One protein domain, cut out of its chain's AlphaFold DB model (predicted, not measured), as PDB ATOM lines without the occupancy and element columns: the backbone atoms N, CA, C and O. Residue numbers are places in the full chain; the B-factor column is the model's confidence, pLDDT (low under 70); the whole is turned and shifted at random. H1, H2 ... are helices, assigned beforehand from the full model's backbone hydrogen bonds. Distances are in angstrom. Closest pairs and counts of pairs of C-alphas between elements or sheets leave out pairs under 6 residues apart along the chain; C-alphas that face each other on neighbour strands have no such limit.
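AT A GLANCE: This is residues 4 to 61 of the 555 residues of an uncharacterized protein of viral metagenome (UniProt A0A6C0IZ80). There is little regular structure here: two small lobes sit end to end, each a short helix with a loop of chain over it, joined by a loose stretch. H2 has the loop of residues 36 to 47 over it, and H1 has residues 4 to 14. The printed part has 58 residues, 21 of them in two named helices, H1 then H2, with no named strand; the class is all helix. The whole is loose, with a radius of gyration of the C-alphas of 14.6 A, and a rod spanning 45 by 19 by 11 A.

HOW THE PARTS SIT: Start at H2, residues 49 to 59; H1, residues 15 to 24, is apart from it. Look before H2 for a short antiparallel pairing of residues 37 to 38 with 45 to 46. In H1 and H2 every O i to N i+4 pair is within hydrogen-bond range.

IN THESE COORDINATES: Find C-alpha 49 at (7.613, -16.000, -36.904); from there H2 runs 14.9 A to C-alpha 59. H1 runs 14.0 A from C-alpha 15 at (-17.899, -10.830, -40.002) to C-alpha 24.

THE WHOLE: The C-alphas farthest apart, of Lys 13 and Ser 61, are 45.6 A apart. The printed part has no cut. A long link of 24 residues joins H1 to H2. Confidence is low, with pLDDT under 70, at residues 24 to 33 and 60 to 61.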
ATOM      1  N   LEU A   4     -13.558  -4.532 -37.690       84.44
ATOM      2  CA  LEU A   4     -12.133  -4.322 -37.421       84.44
ATOM      3  C   LEU A   4     -11.561  -5.469 -36.584       84.44
ATOM      4  O   LEU A   4     -12.192  -5.950 -35.643       84.44
ATOM      5  N   CYS A   5     -10.345  -5.906 -36.908       81.94
ATOM      6  CA  CYS A   5      -9.600  -6.799 -36.026       81.94
ATOM      7  C   CYS A   5      -8.976  -5.998 -34.879       81.94
ATOM      8  O   CYS A   5      -8.063  -5.216 -35.114       81.94
ATOM      9  N   GLU A   6      -9.391  -6.243 -33.638       79.56
ATOM     10  CA  GLU A   6      -8.880  -5.543 -32.442       79.56
ATOM     11  C   GLU A   6      -7.356  -5.652 -32.250       79.56
ATOM     12  O   GLU A   6      -6.752  -4.836 -31.562       79.56
ATOM     13  N   LYS A   7      -6.707  -6.657 -32.858       72.88
ATOM     14  CA  LYS A   7      -5.261  -6.883 -32.708       72.88
ATOM     15  C   LYS A   7      -4.402  -6.170 -33.756       72.88
ATOM     16  O   LYS A   7      -3.245  -5.884 -33.470       72.88
ATOM     17  N   CYS A   8      -4.914  -5.933 -34.966       78.81
ATOM     18  CA  CYS A   8      -4.134  -5.339 -36.065       78.81
ATOM     19  C   CYS A   8      -4.831  -4.189 -36.796       78.81
ATOM     20  O   CYS A   8      -4.254  -3.638 -37.730       78.81
ATOM     21  N   TRP A   9      -6.055  -3.846 -36.392       79.44
ATOM     22  CA  TRP A   9      -6.867  -2.744 -36.910       79.44
ATOM     23  C   TRP A   9      -7.156  -2.795 -38.419       79.44
ATOM     24  O   TRP A   9      -7.590  -1.809 -39.006       79.44
ATOM     25  N   VAL A  10      -6.972  -3.955 -39.062       81.50
ATOM     26  CA  VAL A  10      -7.319  -4.148 -40.477       81.50
ATOM     27  C   VAL A  10      -8.845  -4.266 -40.621       81.50
ATOM     28  O   VAL A  10      -9.452  -5.072 -39.907       81.50
ATOM     29  N   PRO A  11      -9.477  -3.489 -41.522       84.19
ATOM     30  CA  PRO A  11     -10.912  -3.558 -41.761       84.19
ATOM     31  C   PRO A  11     -11.279  -4.718 -42.698       84.19
ATOM     32  O   PRO A  11     -10.653  -4.936 -43.733       84.19
ATOM     33  N   PHE A  12     -12.356  -5.427 -42.366       88.31
ATOM     34  CA  PHE A  12     -12.923  -6.526 -43.141       88.31
ATOM     35  C   PHE A  12     -14.349  -6.202 -43.583       88.31
ATOM     36  O   PHE A  12     -15.144  -5.617 -42.842       88.31
ATOM     37  N   LYS A  13     -14.686  -6.622 -44.809       91.69
ATOM     38  CA  LYS A  13     -16.003  -6.368 -45.412       91.69
ATOM     39  C   LYS A  13     -17.131  -7.169 -44.752       91.69
ATOM     40  O   LYS A  13     -18.271  -6.727 -44.796       91.69
ATOM     41  N   THR A  14     -16.839  -8.327 -44.149       93.31
ATOM     42  CA  THR A  14     -17.848  -9.190 -43.504       93.31
ATOM     43  C   THR A  14     -17.316  -9.840 -42.221       93.31
ATOM     44  O   THR A  14     -16.122 -10.135 -42.125       93.31
ATOM     45  N   GLN A  15     -18.207 -10.130 -41.263       90.12
ATOM     46  CA  GLN A  15     -17.899 -10.830 -40.002       90.12
ATOM     47  C   GLN A  15     -17.213 -12.186 -40.247       90.12
ATOM     48  O   GLN A  15     -16.194 -12.478 -39.630       90.12
ATOM     49  N   LYS A  16     -17.691 -12.972 -41.227       90.88
ATOM     50  CA  LYS A  16     -17.068 -14.252 -41.626       90.88
ATOM     51  C   LYS A  16     -15.607 -14.092 -42.060       90.88
ATOM     52  O   LYS A  16     -14.790 -14.965 -41.786       90.88
ATOM     53  N   SER A  17     -15.264 -12.983 -42.719       86.19
ATOM     54  CA  SER A  17     -13.881 -12.699 -43.134       86.19
ATOM     55  C   SER A  17     -12.987 -12.382 -41.932       86.19
ATOM     56  O   SER A  17     -11.845 -12.836 -41.875       86.19
ATOM     57  N   LEU A  18     -13.516 -11.633 -40.957       85.88
ATOM     58  CA  LEU A  18     -12.828 -11.343 -39.700       85.88
ATOM     59  C   LEU A  18     -12.627 -12.618 -38.868       85.88
ATOM     60  O   LEU A  18     -11.546 -12.832 -38.328       85.88
ATOM     61  N   GLU A  19     -13.636 -13.484 -38.787       86.12
ATOM     62  CA  GLU A  19     -13.538 -14.774 -38.094       86.12
ATOM     63  C   GLU A  19     -12.539 -15.708 -38.774       86.12
ATOM     64  O   GLU A  19     -11.722 -16.324 -38.097       86.12
ATOM     65  N   TYR A  20     -12.511 -15.748 -40.107       83.69
ATOM     66  CA  TYR A  20     -11.490 -16.489 -40.845       83.69
ATOM     67  C   TYR A  20     -10.076 -15.954 -40.581       83.69
ATOM     68  O   TYR A  20      -9.158 -16.740 -40.363       83.69
ATOM     69  N   HIS A  21      -9.899 -14.630 -40.530       83.19
ATOM     70  CA  HIS A  21      -8.633 -13.992 -40.154       83.19
ATOM     71  C   HIS A  21      -8.211 -14.335 -38.714       83.19
ATOM     72  O   HIS A  21      -7.044 -14.641 -38.475       83.19
ATOM     73  N   LYS A  22      -9.158 -14.341 -37.766       79.56
ATOM     74  CA  LYS A  22      -8.919 -14.734 -36.366       79.56
ATOM     75  C   LYS A  22      -8.577 -16.226 -36.235       79.56
ATOM     76  O   LYS A  22      -7.698 -16.566 -35.448       79.56
ATOM     77  N   ASN A  23      -9.228 -17.093 -37.014       78.19
ATOM     78  CA  ASN A  23      -9.127 -18.550 -36.878       78.19
ATOM     79  C   ASN A  23      -7.982 -19.171 -37.685       78.19
ATOM     80  O   ASN A  23      -7.398 -20.157 -37.242       78.19
ATOM     81  N   LYS A  24      -7.646 -18.635 -38.867       65.25
ATOM     82  CA  LYS A  24      -6.678 -19.281 -39.767       65.25
ATOM     83  C   LYS A  24      -5.225 -18.886 -39.501       65.25
ATOM     84  O   LYS A  24      -4.326 -19.565 -39.989       65.25
ATOM     85  N   SER A  25      -4.964 -17.851 -38.697       51.47
ATOM     86  CA  SER A  25      -3.586 -17.501 -38.361       51.47
ATOM     87  C   SER A  25      -3.457 -16.527 -37.177       51.47
ATOM     88  O   SER A  25      -3.697 -15.330 -37.316       51.47
ATOM     89  N   ASN A  26      -2.856 -16.975 -36.071       54.78
ATOM     90  CA  ASN A  26      -2.061 -16.066 -35.224       54.78
ATOM     91  C   ASN A  26      -0.821 -15.512 -35.978       54.78
ATOM     92  O   ASN A  26      -0.106 -14.663 -35.446       54.78
ATOM     93  N   ILE A  27      -0.582 -15.984 -37.212       56.56
ATOM     94  CA  ILE A  27       0.620 -15.769 -38.026       56.56
ATOM     95  C   ILE A  27       0.456 -14.678 -39.113       56.56
ATOM     96  O   ILE A  27       1.395 -13.911 -39.294       56.56
ATOM     97  N   ASP A  28      -0.710 -14.510 -39.759       56.06
ATOM     98  CA  ASP A  28      -0.944 -13.469 -40.792       56.06
ATOM     99  C   ASP A  28      -1.657 -12.224 -40.230       56.06
ATOM    100  O   ASP A  28      -2.121 -11.339 -40.952       56.06
ATOM    101  N   CYS A  29      -1.741 -12.126 -38.904       61.78
ATOM    102  CA  CYS A  29      -2.110 -10.889 -38.240       61.78
ATOM    103  C   CYS A  29      -0.925  -9.917 -38.340       61.78
ATOM    104  O   CYS A  29       0.155 -10.209 -37.827       61.78
ATOM    105  N   ASN A  30      -1.128  -8.743 -38.958       61.62
ATOM    106  CA  ASN A  30      -0.109  -7.690 -39.152       61.62
ATOM    107  C   ASN A  30       0.600  -7.225 -37.858       61.62
ATOM    108  O   ASN A  30       1.542  -6.440 -37.940       61.62
ATOM    109  N   LYS A  31       0.199  -7.726 -36.679       62.00
ATOM    110  CA  LYS A  31       0.863  -7.538 -35.383       62.00
ATOM    111  C   LYS A  31       2.380  -7.768 -35.442       62.00
ATOM    112  O   LYS A  31       3.117  -7.085 -34.741       62.00
ATOM    113  N   TRP A  32       2.852  -8.691 -36.282       61.28
ATOM    114  CA  TRP A  32       4.270  -9.067 -36.340       61.28
ATOM    115  C   TRP A  32       5.036  -8.473 -37.528       61.28
ATOM    116  O   TRP A  32       6.234  -8.701 -37.642       61.28
ATOM    117  N   LYS A  33       4.388  -7.682 -38.400       62.78
ATOM    118  CA  LYS A  33       5.000  -7.188 -39.652       62.78
ATOM    119  C   LYS A  33       6.239  -6.305 -39.419       62.78
ATOM    120  O   LYS A  33       7.123  -6.259 -40.269       62.78
ATOM    121  N   ASN A  34       6.321  -5.668 -38.248       70.44
ATOM    122  CA  ASN A  34       7.455  -4.847 -37.817       70.44
ATOM    123  C   ASN A  34       8.222  -5.445 -36.624       70.44
ATOM    124  O   ASN A  34       9.065  -4.765 -36.045       70.44
ATOM    125  N   VAL A  35       7.936  -6.690 -36.234       72.94
ATOM    126  CA  VAL A  35       8.623  -7.345 -35.117       72.94
ATOM    127  C   VAL A  35       9.795  -8.151 -35.664       72.94
ATOM    128  O   VAL A  35       9.648  -8.964 -36.575       72.94
ATOM    129  N   ILE A  36      10.975  -7.891 -35.112       81.00
ATOM    130  CA  ILE A  36      12.198  -8.626 -35.409       81.00
ATOM    131  C   ILE A  36      12.365  -9.690 -34.322       81.00
ATOM    132  O   ILE A  36      12.424  -9.367 -33.139       81.00
ATOM    133  N   PHE A  37      12.420 -10.954 -34.725       83.31
ATOM    134  CA  PHE A  37      12.673 -12.085 -33.845       83.31
ATOM    135  C   PHE A  37      14.163 -12.418 -33.861       83.31
ATOM    136  O   PHE A  37      14.732 -12.591 -34.937       83.31
ATOM    137  N   THR A  38      14.766 -12.551 -32.682       81.50
ATOM    138  CA  THR A  38      16.170 -12.946 -32.521       81.50
ATOM    139  C   THR A  38      16.242 -14.237 -31.716       81.50
ATOM    140  O   THR A  38      15.654 -14.327 -30.639       81.50
ATOM    141  N   CYS A  39      16.946 -15.248 -32.224       83.69
ATOM    142  CA  CYS A  39      17.200 -16.474 -31.476       83.69
ATOM    143  C   CYS A  39      18.181 -16.168 -30.348       83.69
ATOM    144  O   CYS A  39      19.293 -15.729 -30.615       83.69
ATOM    145  N   ILE A  40      17.789 -16.431 -29.103       75.75
ATOM    146  CA  ILE A  40      18.638 -16.169 -27.931       75.75
ATOM    147  C   ILE A  40      19.904 -17.030 -27.955       75.75
ATOM    148  O   ILE A  40      20.936 -16.603 -27.454       75.75
ATOM    149  N   ASN A  41      19.832 -18.217 -28.562       75.94
ATOM    150  CA  ASN A  41      20.974 -19.112 -28.623       75.94
ATOM    151  C   ASN A  41      22.006 -18.555 -29.612       75.94
ATOM    152  O   ASN A  41      23.051 -18.093 -29.193       75.94
ATOM    153  N   CYS A  42      21.730 -18.494 -30.914       78.56
ATOM    154  CA  CYS A  42      22.769 -18.133 -31.894       78.56
ATOM    155  C   CYS A  42      22.675 -16.708 -32.478       78.56
ATOM    156  O   CYS A  42      23.340 -16.407 -33.466       78.56
ATOM    157  N   ASN A  43      21.826 -15.836 -31.925       80.88
ATOM    158  CA  ASN A  43      21.532 -14.495 -32.449       80.88
ATOM    159  C   ASN A  43      20.974 -14.452 -33.887       80.88
ATOM    160  O   ASN A  43      21.005 -13.402 -34.526       80.88
ATOM    161  N   TYR A  44      20.418 -15.548 -34.418       84.88
ATOM    162  CA  TYR A  44      19.734 -15.538 -35.718       84.88
ATOM    163  C   TYR A  44      18.543 -14.574 -35.709       84.88
ATOM    164  O   TYR A  44      17.636 -14.716 -34.889       84.88
ATOM    165  N   VAL A  45      18.529 -13.622 -36.643       83.56
ATOM    166  CA  VAL A  45      17.514 -12.568 -36.735       83.56
ATOM    167  C   VAL A  45      16.589 -12.807 -37.927       83.56
ATOM    168  O   VAL A  45      17.046 -13.018 -39.050       83.56
ATOM    169  N   THR A  46      15.275 -12.721 -37.726       87.88
ATOM    170  CA  THR A  46      14.293 -12.823 -38.811       87.88
ATOM    171  C   THR A  46      13.027 -12.023 -38.524       87.88
ATOM    172  O   THR A  46      12.667 -11.785 -37.377       87.88
ATOM    173  N   LYS A  47      12.321 -11.600 -39.575       83.25
ATOM    174  CA  LYS A  47      11.025 -10.899 -39.464       83.25
ATOM    175  C   LYS A  47       9.822 -11.849 -39.525       83.25
ATOM    176  O   LYS A  47       8.690 -11.426 -39.331       83.25
ATOM    177  N   GLY A  48      10.049 -13.128 -39.837       81.62
ATOM    178  CA  GLY A  48       8.989 -14.126 -39.968       81.62
ATOM    179  C   GLY A  48       8.933 -15.050 -38.757       81.62
ATOM    180  O   GLY A  48       9.901 -15.763 -38.501       81.62
ATOM    181  N   ILE A  49       7.791 -15.112 -38.066       81.56
ATOM    182  CA  ILE A  49       7.613 -16.000 -36.904       81.56
ATOM    183  C   ILE A  49       7.877 -17.481 -37.250       81.56
ATOM    184  O   ILE A  49       8.587 -18.177 -36.535       81.56
ATOM    185  N   LYS A  50       7.439 -17.936 -38.432       80.38
ATOM    186  CA  LYS A  50       7.716 -19.301 -38.916       80.38
ATOM    187  C   LYS A  50       9.209 -19.565 -39.117       80.38
ATOM    188  O   LYS A  50       9.678 -20.674 -38.886       80.38
ATOM    189  N   ASN A  51       9.960 -18.551 -39.550       81.31
ATOM    190  CA  ASN A  51      11.396 -18.686 -39.778       81.31
ATOM    191  C   ASN A  51      12.144 -18.813 -38.449       81.31
ATOM    192  O   ASN A  51      13.074 -19.611 -38.369       81.31
ATOM    193  N   ILE A  52      11.731 -18.072 -37.407       85.69
ATOM    194  CA  ILE A  52      12.362 -18.195 -36.088       85.69
ATOM    195  C   ILE A  52      11.990 -19.523 -35.423       85.69
ATOM    196  O   ILE A  52      12.856 -20.147 -34.829       85.69
ATOM    197  N   GLU A  53      10.760 -20.016 -35.587       83.50
ATOM    198  CA  GLU A  53      10.340 -21.329 -35.071       83.50
ATOM    199  C   GLU A  53      11.101 -22.481 -35.747       83.50
ATOM    200  O   GLU A  53      11.657 -23.348 -35.071       83.50
ATOM    201  N   LEU A  54      11.201 -22.462 -37.084       85.06
ATOM    202  CA  LEU A  54      12.004 -23.432 -37.839       85.06
ATOM    203  C   LEU A  54      13.478 -23.385 -37.440       85.06
ATOM    204  O   LEU A  54      14.137 -24.424 -37.383       85.06
ATOM    205  N   HIS A  55      13.989 -22.184 -37.177       85.75
ATOM    206  CA  HIS A  55      15.344 -21.992 -36.707       85.75
ATOM    207  C   HIS A  55      15.536 -22.560 -35.294       85.75
ATOM    208  O   HIS A  55      16.444 -23.358 -35.105       85.75
ATOM    209  N   ILE A  56      14.673 -22.222 -34.329       83.00
ATOM    210  CA  ILE A  56      14.745 -22.709 -32.939       83.00
ATOM    211  C   ILE A  56      14.770 -24.242 -32.899       83.00
ATOM    212  O   ILE A  56      15.612 -24.816 -32.212       83.00
ATOM    213  N   ASN A  57      13.935 -24.902 -33.708       83.56
ATOM    214  CA  ASN A  57      13.875 -26.365 -33.779       83.56
ATOM    215  C   ASN A  57      15.165 -27.012 -34.315       83.56
ATOM    216  O   ASN A  57      15.452 -28.157 -33.981       83.56
ATOM    217  N   LYS A  58      15.945 -26.298 -35.136       81.81
ATOM    218  CA  LYS A  58      17.239 -26.766 -35.673       81.81
ATOM    219  C   LYS A  58      18.437 -26.284 -34.855       81.81
ATOM    220  O   LYS A  58      19.503 -26.892 -34.899       81.81
ATOM    221  N   CYS A  59      18.274 -25.191 -34.117       79.81
ATOM    222  CA  CYS A  59      19.338 -24.554 -33.349       79.81
ATOM    223  C   CYS A  59      19.774 -25.413 -32.152       79.81
ATOM    224  O   CYS A  59      20.905 -25.283 -31.701       79.81
ATOM    225  N   GLY A  60      18.908 -26.304 -31.653       64.69
ATOM    226  CA  GLY A  60      19.234 -27.216 -30.552       64.69
ATOM    227  C   GLY A  60      20.108 -28.421 -30.928       64.69
ATOM    228  O   GLY A  60      20.604 -29.091 -30.030       64.69
ATOM    229  N   SER A  61      20.305 -28.714 -32.221       58.19
ATOM    230  CA  SER A  61      20.946 -29.960 -32.683       58.19
ATOM    231  C   SER A  61      22.333 -29.795 -33.317       58.19
ATOM    232  O   SER A  61      22.896 -30.783 -33.777       58.19
TER     233      SER A  61